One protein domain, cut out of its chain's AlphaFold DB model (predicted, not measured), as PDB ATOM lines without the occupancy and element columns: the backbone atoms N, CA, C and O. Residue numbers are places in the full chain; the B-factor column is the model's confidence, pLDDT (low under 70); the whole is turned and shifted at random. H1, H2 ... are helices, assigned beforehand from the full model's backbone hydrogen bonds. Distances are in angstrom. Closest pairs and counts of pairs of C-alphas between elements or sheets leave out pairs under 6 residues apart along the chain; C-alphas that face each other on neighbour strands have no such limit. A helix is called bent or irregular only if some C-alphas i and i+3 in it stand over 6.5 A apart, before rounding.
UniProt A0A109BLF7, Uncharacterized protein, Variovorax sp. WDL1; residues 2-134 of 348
ATOM      1  N   HIS A   2     203.169 169.174 135.419       84.88
ATOM      2  CA  HIS A   2     202.421 168.003 135.001       84.88
ATOM      3  C   HIS A   2     200.952 168.171 135.435       84.88
ATOM      4  O   HIS A   2     200.708 168.826 136.445       84.88
ATOM      5  N   PRO A   3     199.957 167.601 134.729       82.38
ATOM      6  CA  PRO A   3     198.548 167.679 135.143       82.38
ATOM      7  C   PRO A   3     198.292 167.241 136.594       82.38
ATOM      8  O   PRO A   3     197.476 167.840 137.284       82.38
ATOM      9  N   ASN A   4     199.057 166.260 137.082       87.44
ATOM     10  CA  ASN A   4     198.990 165.785 138.473       87.44
ATOM     11  C   ASN A   4     199.390 166.842 139.516       87.44
ATOM     12  O   ASN A   4     199.025 166.692 140.677       87.44
ATOM     13  N   ASP A   5     200.111 167.894 139.116       88.31
ATOM     14  CA  ASP A   5     200.443 169.021 139.995       88.31
ATOM     15  C   ASP A   5     199.219 169.931 140.223       88.31
ATOM     16  O   ASP A   5     199.241 170.771 141.118       88.31
ATOM     17  N   PHE A   6     198.165 169.783 139.404       93.25
ATOM     18  CA  PHE A   6     196.991 170.658 139.383       93.25
ATOM     19  C   PHE A   6     195.658 169.879 139.427       93.25
ATOM     20  O   PHE A   6     194.869 169.943 138.472       93.25
ATOM     21  N   PRO A   7     195.390 169.094 140.490       92.00
ATOM     22  CA  PRO A   7     194.196 168.258 140.572       92.00
ATOM     23  C   PRO A   7     192.883 169.057 140.563       92.00
ATOM     24  O   PRO A   7     191.942 168.652 139.873       92.00
ATOM     25  N   VAL A   8     192.800 170.194 141.261       91.44
ATOM     26  CA  VAL A   8     191.591 171.035 141.270       91.44
ATOM     27  C   VAL A   8     191.362 171.668 139.898       91.44
ATOM     28  O   VAL A   8     190.237 171.668 139.390       91.44
ATOM     29  N   LEU A   9     192.423 172.163 139.260       92.75
ATOM     30  CA  LEU A   9     192.342 172.748 137.922       92.75
ATOM     31  C   LEU A   9     191.893 171.715 136.880       92.75
ATOM     32  O   LEU A   9     191.046 172.019 136.036       92.75
ATOM     33  N   CYS A  10     192.431 170.492 136.946       92.81
ATOM     34  CA  CYS A  10     192.064 169.404 136.041       92.81
ATOM     35  C   CYS A  10     190.606 168.972 136.227       92.81
ATOM     36  O   CYS A  10     189.900 168.791 135.235       92.81
ATOM     37  N   ALA A  11     190.127 168.872 137.471       90.38
ATOM     38  CA  ALA A  11     188.741 168.510 137.769       90.38
ATOM     39  C   ALA A  11     187.723 169.554 137.266       90.38
ATOM     40  O   ALA A  11     186.597 169.211 136.897       90.38
ATOM     41  N   ALA A  12     188.106 170.832 137.228       88.12
ATOM     42  CA  ALA A  12     187.242 171.916 136.767       88.12
ATOM     43  C   ALA A  12     187.317 172.182 135.251       88.12
ATOM     44  O   ALA A  12     186.503 172.935 134.708       88.12
ATOM     45  N   ALA A  13     188.276 171.579 134.546       89.50
ATOM     46  CA  ALA A  13     188.511 171.850 133.137       89.50
ATOM     47  C   ALA A  13     187.339 171.388 132.252       89.50
ATOM     48  O   ALA A  13     186.972 170.217 132.229       89.50
ATOM     49  N   ARG A  14     186.811 172.290 131.413       89.31
ATOM     50  CA  ARG A  14     185.813 171.929 130.381       89.31
ATOM     51  C   ARG A  14     186.371 170.984 129.309       89.31
ATOM     52  O   ARG A  14     185.615 170.288 128.642       89.31
ATOM     53  N   SER A  15     187.687 171.007 129.096       92.62
ATOM     54  CA  SER A  15     188.392 170.142 128.152       92.62
ATOM     55  C   SER A  15     189.781 169.832 128.697       92.62
ATOM     56  O   SER A  15     190.673 170.682 128.655       92.62
ATOM     57  N   LEU A  16     189.953 168.607 129.199       92.56
ATOM     58  CA  LEU A  16     191.212 168.157 129.788       92.56
ATOM     59  C   LEU A  16     192.351 168.173 128.760       92.56
ATOM     60  O   LEU A  16     193.400 168.741 129.027       92.56
ATOM     61  N   SER A  17     192.115 167.679 127.542       93.75
ATOM     62  CA  SER A  17     193.130 167.656 126.480       93.75
ATOM     63  C   SER A  17     193.678 169.045 126.136       93.75
ATOM     64  O   SER A  17     194.883 169.215 125.941       93.75
ATOM     65  N   ARG A  18     192.814 170.069 126.100       94.25
ATOM     66  CA  ARG A  18     193.238 171.458 125.867       94.25
ATOM     67  C   ARG A  18     194.021 172.021 127.046       94.25
ATOM     68  O   ARG A  18     195.001 172.730 126.822       94.25
ATOM     69  N   LEU A  19     193.603 171.718 128.275       94.75
ATOM     70  CA  LEU A  19     194.331 172.121 129.476       94.75
ATOM     71  C   LEU A  19     195.728 171.490 129.505       94.75
ATOM     72  O   LEU A  19     196.714 172.203 129.665       94.75
ATOM     73  N   GLU A  20     195.830 170.180 129.285       94.88
ATOM     74  CA  GLU A  20     197.106 169.459 129.258       94.88
ATOM     75  C   GLU A  20     198.054 170.009 128.191       94.88
ATOM     76  O   GLU A  20     199.241 170.204 128.456       94.88
ATOM     77  N   ALA A  21     197.540 170.305 126.993       95.12
ATOM     78  CA  ALA A  21     198.324 170.931 125.933       95.12
ATOM     79  C   ALA A  21     198.840 172.321 126.347       95.12
ATOM     80  O   ALA A  21     200.006 172.644 126.105       95.12
ATOM     81  N   ALA A  22     198.010 173.129 127.014       96.44
ATOM     82  CA  ALA A  22     198.416 174.436 127.522       96.44
ATOM     83  C   ALA A  22     199.477 174.319 128.632       96.44
ATOM     84  O   ALA A  22     200.473 175.039 128.595       96.44
ATOM     85  N   LEU A  23     199.322 173.378 129.570       96.31
ATOM     86  CA  LEU A  23     200.310 173.108 130.622       96.31
ATOM     87  C   LEU A  23     201.653 172.659 130.035       96.31
ATOM     88  O   LEU A  23     202.690 173.213 130.397       96.31
ATOM     89  N   LYS A  24     201.640 171.724 129.074       95.88
ATOM     90  CA  LYS A  24     202.845 171.283 128.347       95.88
ATOM     91  C   LYS A  24     203.520 172.438 127.613       95.88
ATOM     92  O   LYS A  24     204.740 172.558 127.655       95.88
ATOM     93  N   THR A  25     202.732 173.316 126.993       96.25
ATOM     94  CA  THR A  25     203.244 174.506 126.297       96.25
ATOM     95  C   THR A  25     203.971 175.448 127.255       96.25
ATOM     96  O   THR A  25     205.075 175.893 126.953       96.25
ATOM     97  N   ILE A  26     203.386 175.736 128.423       96.50
ATOM     98  CA  ILE A  26     204.030 176.587 129.432       96.50
ATOM     99  C   ILE A  26     205.267 175.902 130.026       96.50
ATOM    100  O   ILE A  26     206.286 176.565 130.199       96.50
ATOM    101  N   ALA A  27     205.220 174.594 130.289       95.50
ATOM    102  CA  ALA A  27     206.371 173.838 130.785       95.50
ATOM    103  C   ALA A  27     207.565 173.914 129.818       95.50
ATOM    104  O   ALA A  27     208.652 174.320 130.223       95.50
ATOM    105  N   ALA A  28     207.331 173.614 128.537       95.06
ATOM    106  CA  ALA A  28     208.357 173.667 127.499       95.06
ATOM    107  C   ALA A  28     208.920 175.084 127.316       95.06
ATOM    108  O   ALA A  28     210.121 175.261 127.154       95.06
ATOM    109  N   ALA A  29     208.070 176.110 127.387       95.19
ATOM    110  CA  ALA A  29     208.502 177.502 127.308       95.19
ATOM    111  C   ALA A  29     209.375 177.936 128.494       95.19
ATOM    112  O   ALA A  29     210.325 178.702 128.327       95.19
ATOM    113  N   VAL A  30     209.051 177.473 129.705       95.38
ATOM    114  CA  VAL A  30     209.856 177.759 130.899       95.38
ATOM    115  C   VAL A  30     211.232 177.115 130.778       95.38
ATOM    116  O   VAL A  30     212.222 177.791 131.053       95.38
ATOM    117  N   GLU A  31     211.285 175.859 130.328       94.94
ATOM    118  CA  GLU A  31     212.524 175.111 130.092       94.94
ATOM    119  C   GLU A  31     213.377 175.740 128.982       94.94
ATOM    120  O   GLU A  31     214.561 175.995 129.186       94.94
ATOM    121  N   ALA A  32     212.769 176.077 127.841       94.00
ATOM    122  CA  ALA A  32     213.456 176.714 126.719       94.00
ATOM    123  C   ALA A  32     213.899 178.155 127.021       94.00
ATOM    124  O   ALA A  32     214.761 178.700 126.337       94.00
ATOM    125  N   GLY A  33     213.294 178.804 128.019       94.88
ATOM    126  CA  GLY A  33     213.568 180.203 128.328       94.88
ATOM    127  C   GLY A  33     213.032 181.187 127.285       94.88
ATOM    128  O   GLY A  33     213.383 182.363 127.345       94.88
ATOM    129  N   GLU A  34     212.156 180.745 126.383       94.12
ATOM    130  CA  GLU A  34     211.529 181.569 125.352       94.12
ATOM    131  C   GLU A  34     210.111 181.093 125.014       94.12
ATOM    132  O   GLU A  34     209.781 179.910 125.086       94.12
ATOM    133  N   ILE A  35     209.243 182.030 124.624       95.06
ATOM    134  CA  ILE A  35     207.916 181.712 124.085       95.06
ATOM    135  C   ILE A  35     207.471 182.755 123.068       95.06
ATOM    136  O   ILE A  35     207.660 183.954 123.245       95.06
ATOM    137  N   ARG A  36     206.813 182.333 121.990       92.25
ATOM    138  CA  ARG A  36     206.210 183.281 121.041       92.25
ATOM    139  C   ARG A  36     204.926 183.872 121.607       92.25
ATOM    140  O   ARG A  36     204.106 183.149 122.167       92.25
ATOM    141  N   ASN A  37     204.685 185.161 121.356       93.06
ATOM    142  CA  ASN A  37     203.504 185.846 121.900       93.06
ATOM    143  C   ASN A  37     202.177 185.151 121.539       93.06
ATOM    144  O   ASN A  37     201.322 184.999 122.400       93.06
ATOM    145  N   ALA A  38     202.005 184.708 120.287       90.69
ATOM    146  CA  ALA A  38     200.771 184.040 119.859       90.69
ATOM    147  C   ALA A  38     200.497 182.757 120.665       90.69
ATOM    148  O   ALA A  38     199.389 182.565 121.157       90.69
ATOM    149  N   VAL A  39     201.538 181.944 120.863       92.94
ATOM    150  CA  VAL A  39     201.481 180.694 121.631       92.94
ATOM    151  C   VAL A  39     201.185 180.980 123.106       92.94
ATOM    152  O   VAL A  39     200.325 180.334 123.702       92.94
ATOM    153  N   LEU A  40     201.828 182.002 123.684       94.44
ATOM    154  CA  LEU A  40     201.570 182.422 125.061       94.44
ATOM    155  C   LEU A  40     200.120 182.883 125.265       94.44
ATOM    156  O   LEU A  40     199.504 182.500 126.255       94.44
ATOM    157  N   GLN A  41     199.568 183.703 124.363       93.31
ATOM    158  CA  GLN A  41     198.193 184.200 124.503       93.31
ATOM    159  C   GLN A  41     197.163 183.072 124.401       93.31
ATOM    160  O   GLN A  41     196.202 183.057 125.169       93.31
ATOM    161  N   GLU A  42     197.375 182.114 123.497       93.56
ATOM    162  CA  GLU A  42     196.501 180.948 123.366       93.56
ATOM    163  C   GLU A  42     196.527 180.083 124.631       93.56
ATOM    164  O   GLU A  42     195.476 179.835 125.229       93.56
ATOM    165  N   ALA A  43     197.722 179.711 125.104       95.25
ATOM    166  CA  ALA A  43     197.874 178.950 126.341       95.25
ATOM    167  C   ALA A  43     197.269 179.704 127.539       95.25
ATOM    168  O   ALA A  43     196.475 179.143 128.292       95.25
ATOM    169  N   LYS A  44     197.559 181.005 127.682       94.75
ATOM    170  CA  LYS A  44     197.026 181.849 128.761       94.75
ATOM    171  C   LYS A  44     195.501 181.920 128.748       94.75
ATOM    172  O   LYS A  44     194.900 181.933 129.823       94.75
ATOM    173  N   SER A  45     194.872 181.978 127.573       94.88
ATOM    174  CA  SER A  45     193.411 181.992 127.458       94.88
ATOM    175  C   SER A  45     192.800 180.695 127.990       94.88
ATOM    176  O   SER A  45     191.892 180.746 128.817       94.88
ATOM    177  N   VAL A  46     193.348 179.540 127.593       95.62
ATOM    178  CA  VAL A  46     192.888 178.233 128.089       95.62
ATOM    179  C   VAL A  46     193.064 178.132 129.604       95.62
ATOM    180  O   VAL A  46     192.112 177.793 130.307       95.62
ATOM    181  N   LEU A  47     194.248 178.485 130.114       95.94
ATOM    182  CA  LEU A  47     194.549 178.417 131.545       95.94
ATOM    183  C   LEU A  47     193.676 179.374 132.363       95.94
ATOM    184  O   LEU A  47     193.176 178.991 133.412       95.94
ATOM    185  N   SER A  48     193.445 180.600 131.886       95.75
ATOM    186  CA  SER A  48     192.617 181.579 132.606       95.75
ATOM    187  C   SER A  48     191.165 181.123 132.722       95.75
ATOM    188  O   SER A  48     190.580 181.253 133.792       95.75
ATOM    189  N   ASN A  49     190.612 180.526 131.663       94.81
ATOM    190  CA  ASN A  49     189.266 179.959 131.708       94.81
ATOM    191  C   ASN A  49     189.187 178.780 132.687       94.81
ATOM    192  O   ASN A  49     188.242 178.697 133.463       94.81
ATOM    193  N   ALA A  50     190.187 177.892 132.687       95.62
ATOM    194  CA  ALA A  50     190.237 176.776 133.632       95.62
ATOM    195  C   ALA A  50     190.346 177.260 135.090       95.62
ATOM    196  O   ALA A  50     189.656 176.734 135.956       95.62
ATOM    197  N   VAL A  51     191.140 178.304 135.354       96.56
ATOM    198  CA  VAL A  51     191.242 178.941 136.679       96.56
ATOM    199  C   VAL A  51     189.904 179.530 137.121       96.56
ATOM    200  O   VAL A  51     189.498 179.324 138.261       96.56
ATOM    201  N   SER A  52     189.204 180.233 136.226       95.25
ATOM    202  CA  SER A  52     187.885 180.797 136.528       95.25
ATOM    203  C   SER A  52     186.872 179.708 136.896       95.25
ATOM    204  O   SER A  52     186.160 179.846 137.888       95.25
ATOM    205  N   GLU A  53     186.855 178.596 136.158       95.00
ATOM    206  CA  GLU A  53     185.997 177.443 136.460       95.00
ATOM    207  C   GLU A  53     186.365 176.776 137.790       95.00
ATOM    208  O   GLU A  53     185.481 176.450 138.583       95.00
ATOM    209  N   ALA A  54     187.662 176.593 138.053       95.31
ATOM    210  CA  ALA A  54     188.156 176.007 139.297       95.31
ATOM    211  C   ALA A  54     187.748 176.844 140.512       95.31
ATOM    212  O   ALA A  54     187.265 176.292 141.505       95.31
ATOM    213  N   TRP A  55     187.883 178.168 140.406       95.69
ATOM    214  CA  TRP A  55     187.450 179.104 141.438       95.69
ATOM    215  C   TRP A  55     185.934 179.076 141.638       95.69
ATOM    216  O   TRP A  55     185.477 178.950 142.774       95.69
ATOM    217  N   SER A  56     185.156 179.132 140.550       93.38
ATOM    218  CA  SER A  56     183.692 179.099 140.621       93.38
ATOM    219  C   SER A  56     183.214 177.864 141.378       93.38
ATOM    220  O   SER A  56     182.562 177.981 142.408       93.38
ATOM    221  N   ARG A  57     183.638 176.674 140.944       92.75
ATOM    222  CA  ARG A  57     183.132 175.405 141.484       92.75
ATOM    223  C   ARG A  57     183.604 175.114 142.904       92.75
ATOM    224  O   ARG A  57     182.855 174.550 143.696       92.75
ATOM    225  N   SER A  58     184.854 175.452 143.213       92.38
ATOM    226  CA  SER A  58     185.472 175.076 144.491       92.38
ATOM    227  C   SER A  58     185.214 176.103 145.589       92.38
ATOM    228  O   SER A  58     185.197 175.741 146.762       92.38
ATOM    229  N   VAL A  59     185.014 177.373 145.216       93.44
ATOM    230  CA  VAL A  59     184.867 178.489 146.155       93.44
ATOM    231  C   VAL A  59     183.505 179.155 145.989       93.44
ATOM    232  O   VAL A  59     182.676 179.055 146.891       93.44
ATOM    233  N   ALA A  60     183.256 179.817 144.854       91.00
ATOM    234  CA  ALA A  60     182.103 180.708 144.697       91.00
ATOM    235  C   ALA A  60     180.758 179.976 144.839       91.00
ATOM    236  O   ALA A  60     179.952 180.309 145.702       91.00
ATOM    237  N   ASP A  61     180.539 178.932 144.044       90.12
ATOM    238  CA  ASP A  61     179.268 178.208 143.972       90.12
ATOM    239  C   ASP A  61     178.992 177.399 145.243       90.12
ATOM    240  O   ASP A  61     177.841 177.156 145.598       90.12
ATOM    241  N   ARG A  62     180.048 176.991 145.955       88.38
ATOM    242  CA  ARG A  62     179.932 176.164 147.159       88.38
ATOM    243  C   ARG A  62     179.761 176.982 148.436       88.38
ATOM    244  O   ARG A  62     179.042 176.552 149.332       88.38
ATOM    245  N   HIS A  63     180.430 178.127 148.529       89.50
ATOM    246  CA  HIS A  63     180.523 178.901 149.768       89.50
ATOM    247  C   HIS A  63     179.907 180.300 149.675       89.50
ATOM    248  O   HIS A  63     179.715 180.934 150.703       89.50
ATOM    249  N   PHE A  64     179.581 180.778 148.471       88.31
ATOM    250  CA  PHE A  64     179.082 182.135 148.223       88.31
ATOM    251  C   PHE A  64     177.892 182.143 147.251       88.31
ATOM    252  O   PHE A  64     177.650 183.134 146.558       88.31
ATOM    253  N   SER A  65     177.134 181.043 147.180       83.44
ATOM    254  CA  SER A  65     175.928 180.955 146.352       83.44
ATOM    255  C   SER A  65     174.800 181.816 146.914       83.44
ATOM    256  O   SER A  65     174.724 182.058 148.118       83.44
ATOM    257  N   GLY A  66     173.868 182.250 146.060       78.62
ATOM    258  CA  GLY A  66     172.751 183.113 146.467       78.62
ATOM    259  C   GLY A  66     171.868 182.546 147.590       78.62
ATOM    260  O   GLY A  66     171.090 183.281 148.188       78.62
ATOM    261  N   GLU A  67     171.950 181.250 147.889       76.44
ATOM    262  CA  GLU A  67     171.300 180.637 149.052       76.44
ATOM    263  C   GLU A  67     172.065 180.901 150.357       76.44
ATOM    264  O   GLU A  67     171.449 181.321 151.335       76.44
ATOM    265  N   VAL A  68     173.398 180.777 150.343       76.19
ATOM    266  CA  VAL A  68     174.287 181.135 151.467       76.19
ATOM    267  C   VAL A  68     174.173 182.625 151.812       76.19
ATOM    268  O   VAL A  68     174.206 183.018 152.973       76.19
ATOM    269  N   TRP A  69     173.955 183.468 150.803       73.50
ATOM    270  CA  TRP A  69     173.667 184.889 151.010       73.50
ATOM    271  C   TRP A  69     172.320 185.135 151.695       73.50
ATOM    272  O   TRP A  69     172.201 186.019 152.539       73.50
ATOM    273  N   ARG A  70     171.287 184.370 151.327       74.31
ATOM    274  CA  ARG A  70     169.912 184.577 151.812       74.31
ATOM    275  C   ARG A  70     169.660 183.991 153.195       74.31
ATOM    276  O   ARG A  70     168.786 184.487 153.896       74.31
ATOM    277  N   ASN A  71     170.396 182.954 153.584       77.62
ATOM    278  CA  ASN A  71     170.231 182.295 154.879       77.62
ATOM    279  C   ASN A  71     171.068 182.934 156.010       77.62
ATOM    280  O   ASN A  71     171.024 182.445 157.136       77.62
ATOM    281  N   GLY A  72     171.824 184.004 155.724       69.62
ATOM    282  CA  GLY A  72     172.595 184.753 156.723       69.62
ATOM    283  C   GLY A  72     173.784 183.993 157.320       69.62
ATOM    284  O   GLY A  72     174.298 184.391 158.360       69.62
ATOM    285  N   SER A  73     174.233 182.906 156.689       73.06
ATOM    286  CA  SER A  73     175.318 182.056 157.213       73.06
ATOM    287  C   SER A  73     176.736 182.588 156.939       73.06
ATOM    288  O   SER A  73     177.717 181.887 157.187       73.06
ATOM    289  N   MET A  74     176.864 183.831 156.462       82.94
ATOM    290  CA  MET A  74     178.139 184.467 156.132       82.94
ATOM    291  C   MET A  74     178.395 185.696 157.008       82.94
ATOM    292  O   MET A  74     177.551 186.583 157.103       82.94
ATOM    293  N   SER A  75     179.580 185.765 157.617       86.56
ATOM    294  CA  SER A  75     180.016 186.954 158.354       86.56
ATOM    295  C   SER A  75     180.385 188.099 157.407       86.56
ATOM    296  O   SER A  75     180.855 187.872 156.289       86.56
ATOM    297  N   GLU A  76     180.241 189.341 157.877       87.06
ATOM    298  CA  GLU A  76     180.632 190.537 157.114       87.06
ATOM    299  C   GLU A  76     182.120 190.516 156.725       87.06
ATOM    300  O   GLU A  76     182.493 190.905 155.619       87.06
ATOM    301  N   GLU A  77     182.978 189.994 157.604       90.25
ATOM    302  CA  GLU A  77     184.420 189.871 157.370       90.25
ATOM    303  C   GLU A  77     184.744 188.882 156.240       90.25
ATOM    304  O   GLU A  77     185.620 189.137 155.408       90.25
ATOM    305  N   LEU A  78     184.024 187.756 156.179       90.12
ATOM    306  CA  LEU A  78     184.182 186.765 155.115       90.12
ATOM    307  C   LEU A  78     183.657 187.301 153.777       90.12
ATOM    308  O   LEU A  78     184.271 187.083 152.730       90.12
ATOM    309  N   GLN A  79     182.554 188.043 153.819       88.56
ATOM    310  CA  GLN A  79     181.981 188.715 152.660       88.56
ATOM    311  C   GLN A  79     182.944 189.754 152.065       88.56
ATOM    312  O   GLN A  79     183.197 189.754 150.857       88.56
ATOM    313  N   ASP A  80     183.500 190.630 152.903       90.62
ATOM    314  CA  ASP A  80     184.474 191.642 152.489       90.62
ATOM    315  C   ASP A  80     185.747 190.998 151.915       90.62
ATOM    316  O   ASP A  80     186.246 191.421 150.864       90.62
ATOM    317  N   LEU A  81     186.232 189.916 152.538       92.88
ATOM    318  CA  LEU A  81     187.348 189.138 152.006       92.88
ATOM    319  C   LEU A  81     187.040 188.605 150.600       92.88
ATOM    320  O   LEU A  81     187.866 188.771 149.704       92.88
ATOM    321  N   TYR A  82     185.870 188.002 150.384       90.44
ATOM    322  CA  TYR A  82     185.496 187.444 149.083       90.44
ATOM    323  C   TYR A  82     185.449 188.511 147.983       90.44
ATOM    324  O   TYR A  82     186.057 188.329 146.929       90.44
ATOM    325  N   TYR A  83     184.845 189.677 148.238       88.19
ATOM    326  CA  TYR A  83     184.842 190.774 147.260       88.19
ATOM    327  C   TYR A  83     186.239 191.311 146.945       88.19
ATOM    328  O   TYR A  83     186.502 191.775 145.831       88.19
ATOM    329  N   LYS A  84     187.157 191.241 147.912       89.62
ATOM    330  CA  LYS A  84     188.566 191.581 147.699       89.62
ATOM    331  C   LYS A  84     189.317 190.466 146.973       89.62
ATOM    332  O   LYS A  84     190.297 190.759 146.295       89.62
ATOM    333  N   VAL A  85     188.909 189.209 147.071       88.62
ATOM    334  CA  VAL A  85     189.571 188.060 146.439       88.62
ATOM    335  C   VAL A  85     188.729 187.602 145.247       88.62
ATOM    336  O   VAL A  85     188.125 186.537 145.243       88.62
ATOM    337  N   ASN A  86     188.687 188.435 144.207       81.12
ATOM    338  CA  ASN A  86     188.045 188.086 142.943       81.12
ATOM    339  C   ASN A  86     189.060 187.438 141.994       81.12
ATOM    340  O   ASN A  86     190.052 188.069 141.634       81.12
ATOM    341  N   VAL A  87     188.799 186.194 141.579       93.00
ATOM    342  CA  VAL A  87     189.649 185.433 140.652       93.00
ATOM    343  C   VAL A  87     188.863 185.129 139.376       93.00
ATOM    344  O   VAL A  87     188.031 184.225 139.346       93.00
ATOM    345  N   TYR A  88     189.144 185.877 138.307       90.75
ATOM    346  CA  TYR A  88     188.536 185.685 136.983       90.75
ATOM    347  C   TYR A  88     189.480 184.993 136.000       90.75
ATOM    348  O   TYR A  88     189.072 184.557 134.926       90.75
ATOM    349  N   GLY A  89     190.760 184.887 136.343       93.31
ATOM    350  CA  GLY A  89     191.714 184.117 135.570       93.31
ATOM    351  C   GLY A  89     193.100 184.115 136.188       93.31
ATOM    352  O   GLY A  89     193.329 184.603 137.292       93.31
ATOM    353  N   LEU A  90     194.065 183.596 135.432       94.44
ATOM    354  CA  LEU A  90     195.404 183.311 135.951       94.44
ATOM    355  C   LEU A  90     196.148 184.560 136.465       94.44
ATOM    356  O   LEU A  90     196.987 184.468 137.356       94.44
ATOM    357  N   HIS A  91     195.843 185.736 135.914       93.62
ATOM    358  CA  HIS A  91     196.470 187.001 136.302       93.62
ATOM    359  C   HIS A  91     196.088 187.498 137.707       93.62
ATOM    360  O   HIS A  91     196.867 188.240 138.302       93.62
ATOM    361  N   ASP A  92     194.952 187.059 138.253       95.94
ATOM    362  CA  ASP A  92     194.466 187.487 139.573       95.94
ATOM    363  C   ASP A  92     195.097 186.682 140.720       95.94
ATOM    364  O   ASP A  92     195.159 187.148 141.861       95.94
ATOM    365  N   VAL A  93     195.609 185.484 140.413       96.69
ATOM    366  CA  VAL A  93     196.069 184.480 141.388       96.69
ATOM    367  C   VAL A  93     197.135 185.033 142.335       96.69
ATOM    368  O   VAL A  93     197.067 184.782 143.533       96.69
ATOM    369  N   HIS A  94     198.084 185.838 141.842       96.12
ATOM    370  CA  HIS A  94     199.134 186.438 142.680       96.12
ATOM    371  C   HIS A  94     198.563 187.336 143.782       96.12
ATOM    372  O   HIS A  94     198.928 187.219 144.953       96.12
ATOM    373  N   ALA A  95     197.660 188.245 143.408       96.06
ATOM    374  CA  ALA A  95     197.054 189.181 144.347       96.06
ATOM    375  C   ALA A  95     196.097 188.460 145.305       96.06
ATOM    376  O   ALA A  95     196.103 188.743 146.505       96.06
ATOM    377  N   ALA A  96     195.321 187.508 144.785       96.56
ATOM    378  CA  ALA A  96     194.415 186.671 145.559       96.56
ATOM    379  C   ALA A  96     195.165 185.845 146.616       96.56
ATOM    380  O   ALA A  96     194.840 185.939 147.798       96.56
ATOM    381  N   ALA A  97     196.222 185.126 146.223       96.25
ATOM    382  CA  ALA A  97     197.045 184.323 147.130       96.25
ATOM    383  C   ALA A  97     197.635 185.172 148.263       96.25
ATOM    384  O   ALA A  97     197.559 184.790 149.429       96.25
ATOM    385  N   LYS A  98     198.147 186.370 147.946       96.19
ATOM    386  CA  LYS A  98     198.672 187.302 148.955       96.19
ATOM    387  C   LYS A  98     197.598 187.752 149.953       96.19
ATOM    388  O   LYS A  98     197.872 187.823 151.146       96.19
ATOM    389  N   ARG A  99     196.390 188.074 149.478       95.62
ATOM    390  CA  ARG A  99     195.274 188.528 150.330       95.62
ATOM    391  C   ARG A  99     194.772 187.413 151.246       95.62
ATOM    392  O   ARG A  99     194.613 187.642 152.439       95.62
ATOM    393  N   VAL A 100     194.587 186.212 150.703       96.06
ATOM    394  CA  VAL A 100     194.134 185.040 151.468       96.06
ATOM    395  C   VAL A 100     195.192 184.574 152.472       96.06
ATOM    396  O   VAL A 100     194.842 184.128 153.558       96.06
ATOM    397  N   ALA A 101     196.484 184.722 152.171       94.31
ATOM    398  CA  ALA A 101     197.547 184.431 153.135       94.31
ATOM    399  C   ALA A 101     197.610 185.446 154.293       94.31
ATOM    400  O   ALA A 101     198.004 185.089 155.398       94.31
ATOM    401  N   ALA A 102     197.235 186.705 154.048       94.44
ATOM    402  CA  ALA A 102     197.290 187.779 155.043       94.44
ATOM    403  C   ALA A 102     196.019 187.906 155.905       94.44
ATOM    404  O   ALA A 102     196.003 188.691 156.853       94.44
ATOM    405  N   THR A 103     194.945 187.190 155.564       94.44
ATOM    406  CA  THR A 103     193.675 187.280 156.291       94.44
ATOM    407  C   THR A 103     193.718 186.519 157.616       94.44
ATOM    408  O   THR A 103     194.347 185.467 157.719       94.44
ATOM    409  N   LYS A 104     193.002 187.041 158.616       94.31
ATOM    410  CA  LYS A 104     192.742 186.364 159.897       94.31
ATOM    411  C   LYS A 104     191.394 185.643 159.922       94.31
ATOM    412  O   LYS A 104     191.095 184.974 160.898       94.31
ATOM    413  N   VAL A 105     190.581 185.812 158.877       92.94
ATOM    414  CA  VAL A 105     189.297 185.115 158.753       92.94
ATOM    415  C   VAL A 105     189.576 183.622 158.599       92.94
ATOM    416  O   VAL A 105     190.422 183.218 157.796       92.94
ATOM    417  N   GLU A 106     188.864 182.811 159.366       92.31
ATOM    418  CA  GLU A 106     188.977 181.355 159.358       92.31
ATOM    419  C   GLU A 106     187.660 180.710 158.928       92.31
ATOM    420  O   GLU A 106     186.596 181.331 158.954       92.31
ATOM    421  N   GLY A 107     187.744 179.450 158.514       91.19
ATOM    422  CA  GLY A 107     186.589 178.627 158.192       91.19
ATOM    423  C   GLY A 107     186.677 177.963 156.818       91.19
ATOM    424  O   GLY A 107     187.557 178.282 156.011       91.19
ATOM    425  N   PRO A 108     185.716 177.073 156.510       91.69
ATOM    426  CA  PRO A 108     185.794 176.182 155.351       91.69
ATOM    427  C   PRO A 108     185.937 176.907 154.009       91.69
ATOM    428  O   PRO A 108     186.609 176.420 153.104       91.69
ATOM    429  N   ALA A 109     185.325 178.089 153.879       92.25
ATOM    430  CA  ALA A 109     185.421 178.905 152.674       92.25
ATOM    431  C   ALA A 109     186.847 179.430 152.444       92.25
ATOM    432  O   ALA A 109     187.344 179.398 151.320       92.25
ATOM    433  N   VAL A 110     187.525 179.886 153.503       94.69
ATOM    434  CA  VAL A 110     188.905 180.390 153.419       94.69
ATOM    435  C   VAL A 110     189.878 179.241 153.165       94.69
ATOM    436  O   VAL A 110     190.814 179.398 152.383       94.69
ATOM    437  N   ASP A 111     189.633 178.070 153.748       94.81
ATOM    438  CA  ASP A 111     190.439 176.874 153.489       94.81
ATOM    439  C   ASP A 111     190.321 176.415 152.032       94.81
ATOM    440  O   ASP A 111     191.333 176.116 151.396       94.81
ATOM    441  N   ALA A 112     189.115 176.469 151.454       93.94
ATOM    442  CA  ALA A 112     188.910 176.230 150.028       93.94
ATOM    443  C   ALA A 112     189.664 177.254 149.160       93.94
ATOM    444  O   ALA A 112     190.357 176.869 148.219       93.94
ATOM    445  N   MET A 113     189.603 178.551 149.499       96.38
ATOM    446  CA  MET A 113     190.388 179.580 148.801       96.38
ATOM    447  C   MET A 113     191.891 179.290 148.863       96.38
ATOM    448  O   MET A 113     192.571 179.375 147.838       96.38
ATOM    449  N   ARG A 114     192.418 178.943 150.047       95.56
ATOM    450  CA  ARG A 114     193.836 178.607 150.243       95.56
ATOM    451  C   ARG A 114     194.238 177.414 149.387       95.56
ATOM    452  O   ARG A 114     195.235 177.522 148.680       95.56
ATOM    453  N   ALA A 115     193.460 176.333 149.405       93.69
ATOM    454  CA  ALA A 115     193.754 175.122 148.644       93.69
ATOM    455  C   ALA A 115     193.847 175.403 147.136       93.69
ATOM    456  O   ALA A 115     194.849 175.069 146.504       93.69
ATOM    457  N   VAL A 116     192.854 176.103 146.572       95.25
ATOM    458  CA  VAL A 116     192.850 176.470 145.146       95.25
ATOM    459  C   VAL A 116     194.042 177.373 144.815       95.25
ATOM    460  O   VAL A 116     194.754 177.143 143.842       95.25
ATOM    461  N   LEU A 117     194.291 178.413 145.611       96.81
ATOM    462  CA  LEU A 117     195.343 179.388 145.311       96.81
ATOM    463  C   LEU A 117     196.752 178.813 145.479       96.81
ATOM    464  O   LEU A 117     197.634 179.184 144.710       96.81
ATOM    465  N   GLN A 118     196.968 177.909 146.437       94.62
ATOM    466  CA  GLN A 118     198.246 177.213 146.611       94.62
ATOM    467  C   GLN A 118     198.583 176.345 145.398       94.62
ATOM    468  O   GLN A 118     199.718 176.379 144.929       94.62
ATOM    469  N   GLU A 119     197.595 175.636 144.852       94.75
ATOM    470  CA  GLU A 119     197.760 174.842 143.634       94.75
ATOM    471  C   GLU A 119     198.076 175.724 142.411       94.75
ATOM    472  O   GLU A 119     198.955 175.413 141.610       94.75
ATOM    473  N   LEU A 120     197.385 176.860 142.262       95.81
ATOM    474  CA  LEU A 120     197.502 177.705 141.067       95.81
ATOM    475  C   LEU A 120     198.701 178.662 141.078       95.81
ATOM    476  O   LEU A 120     199.116 179.143 140.017       95.81
ATOM    477  N   LEU A 121     199.256 178.976 142.250       95.75
ATOM    478  CA  LEU A 121     200.317 179.973 142.391       95.75
ATOM    479  C   LEU A 121     201.588 179.637 141.583       95.75
ATOM    480  O   LEU A 121     202.061 180.534 140.875       95.75
ATOM    481  N   PRO A 122     202.119 178.395 141.585       95.25
ATOM    482  CA  PRO A 122     203.284 178.039 140.770       95.25
ATOM    483  C   PRO A 122     203.057 178.265 139.270       95.25
ATOM    484  O   PRO A 122     203.938 178.765 138.567       95.25
ATOM    485  N   LEU A 123     201.854 177.965 138.770       95.56
ATOM    486  CA  LEU A 123     201.492 178.195 137.370       95.56
ATOM    487  C   LEU A 123     201.438 179.694 137.044       95.56
ATOM    488  O   LEU A 123     201.959 180.134 136.016       95.56
ATOM    489  N   ALA A 124     200.834 180.495 137.924       96.25
ATOM    490  CA  ALA A 124     200.771 181.942 137.754       96.25
ATOM    491  C   ALA A 124     202.172 182.578 137.785       96.25
ATOM    492  O   ALA A 124     202.449 183.506 137.022       96.25
ATOM    493  N   GLN A 125     203.070 182.082 138.640       95.62
ATOM    494  CA  GLN A 125     204.475 182.497 138.690       95.62
ATOM    495  C   GLN A 125     205.215 182.142 137.399       95.62
ATOM    496  O   GLN A 125     205.877 183.008 136.825       95.62
ATOM    497  N   ALA A 126     205.046 180.917 136.899       95.00
ATOM    498  CA  ALA A 126     205.664 180.474 135.656       95.00
ATOM    499  C   ALA A 126     205.258 181.342 134.456       95.00
ATOM    500  O   ALA A 126     206.114 181.808 133.706       95.00
ATOM    501  N   VAL A 127     203.959 181.620 134.300       95.38
ATOM    502  CA  VAL A 127     203.459 182.459 133.198       95.38
ATOM    503  C   VAL A 127     203.947 183.905 133.321       95.38
ATOM    504  O   VAL A 127     204.330 184.501 132.315       95.38
ATOM    505  N   THR A 128     203.992 184.473 134.531       94.62
ATOM    506  CA  THR A 128     204.569 185.811 134.749       94.62
ATOM    507  C   THR A 128     206.062 185.841 134.408       94.62
ATOM    508  O   THR A 128     206.513 186.781 133.756       94.62
ATOM    509  N   GLY A 129     206.815 184.797 134.768       94.12
ATOM    510  CA  GLY A 129     208.246 184.670 134.469       94.12
ATOM    511  C   GLY A 129     208.583 184.558 132.977       94.12
ATOM    512  O   GLY A 129     209.728 184.775 132.590       94.12
ATOM    513  N   LEU A 130     207.599 184.261 132.120       94.69
ATOM    514  CA  LEU A 130     207.768 184.234 130.665       94.69
ATOM    515  C   LEU A 130     207.627 185.610 130.000       94.69
ATOM    516  O   LEU A 130     207.924 185.731 128.814       94.69
ATOM    517  N   LYS A 131     207.184 186.651 130.717       91.38
ATOM    518  CA  LYS A 131     206.863 187.964 130.126       91.38
ATOM    519  C   LYS A 131     208.047 188.602 129.392       91.38
ATOM    520  O   LYS A 131     207.869 189.119 128.290       91.38
ATOM    521  N   ASP A 132     209.240 188.507 129.967       92.69
ATOM    522  CA  ASP A 132     210.459 189.089 129.391       92.69
ATOM    523  C   ASP A 132     211.164 188.125 128.417       92.69
ATOM    524  O   ASP A 132     212.162 188.470 127.793       92.69
ATOM    525  N   LYS A 133     210.597 186.927 128.237       94.00
ATOM    526  CA  LYS A 133     211.056 185.851 127.346       94.00
ATOM    527  C   LYS A 133     210.213 185.757 126.066       94.00
ATOM    528  O   LYS A 133     210.272 184.770 125.329       94.00
ATOM    529  N   ILE A 134     209.374 186.766 125.813       94.00
ATOM    530  CA  ILE A 134     208.455 186.774 124.675       94.00
ATOM    531  C   ILE A 134     209.204 187.107 123.383       94.00
ATOM    532  O   ILE A 134     209.597 188.250 123.140       94.00
TER     533      ILE A 134
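Overview. This is residues 2 to 134 of the 348 residues of an uncharacterized protein of Variovorax sp. WDL1 (UniProt A0A109BLF7). A long helix, H3, makes the backbone of an elongated, all-helix body, and the first arm of the bent helix H7, H7a, folds back beside the last part of H3. H2 crosses the first part of H3 at one end of the body and H1 packs across H3 farther along, while the helical hairpin of H5 and H6 packs on H7a through H6, and the short H4 lies at the far end. The printed part has 133 residues, with seven named helices in the order H1 to H7 and no named strand. It is compact, with a radius of gyration of the C-alphas of 15.7 A, and spans 50 by 28 by 22 A.

Arrangement. H1, residues 7 to 12, touches H3, residues 37 to 63, about perpendicular at 87 degrees, the closest C-alphas being those of Ala 12 and Ala 54, 4.9 A apart. H2, residues 16 to 32, touches residues 39 to 50 of H3 at a steep tilt of 53 degrees, opposite ways, with the C-alphas of Ala 22 and Ala 43 closest at 4.7 A. H4, residues 66 to 70, and H3 meet only through their link. H5, residues 76 to 84, and H6, residues 93 to 102, form a hairpin at a shallow tilt of 25 degrees; they only just touch, with 3 pairs of C-alphas within 8 A, closest at Lys 84 and Arg 99, 7.8 A. H7, residues 108 to 129, was assigned as one helix by its hydrogen bonds but is bent: C-alphas 119 and 122 are 7.0 A apart, and its arms H7a, residues 108 to 119, and H7b, residues 122 to 129, stand at a steep tilt of 50 degrees. H7a touches residues 54 to 63 of H3 at a shallow tilt of 19 degrees, opposite ways, the C-alphas of His 63 and Ala 109 closest at 5.7 A. H6 touches H7a at a steep tilt of 47 degrees, with the C-alphas of Ala 97 and Leu 117 closest at 5.5 A. H7b touches residues 26 to 30 of H2, closest at the C-alphas of Val 30 and Ala 126, 6.9 A. H3 and H6 are apart. Every O i to N i+4 pair is within hydrogen-bond range in H1, H2, H4, H5, H6, H7a and H7b, and 21 of 23 are in H3.

Along the chain. H1 begins at C-alpha 7, (194.196, 168.258, 140.572). H2 is 24.0 A long. H3 runs 36.8 A from C-alpha 37 at (203.504, 185.846, 121.900), with a kink of 32 degrees near residue 57, and is only just irregular: C-alphas 58 and 61 are 7.0 A apart. H7a is 16.8 A long, and H7b ends at C-alpha 129, (208.246, 184.670, 134.469).

Size, cuts and confidence. The two C-alphas farthest apart, those of Ala 32 and Asn 71, are 51.9 A apart. The printed part has no cut; the link from H5 to H6 is short and the other links are tight. The mean pLDDT of the printed part is 92.0, with residue 72 under 70.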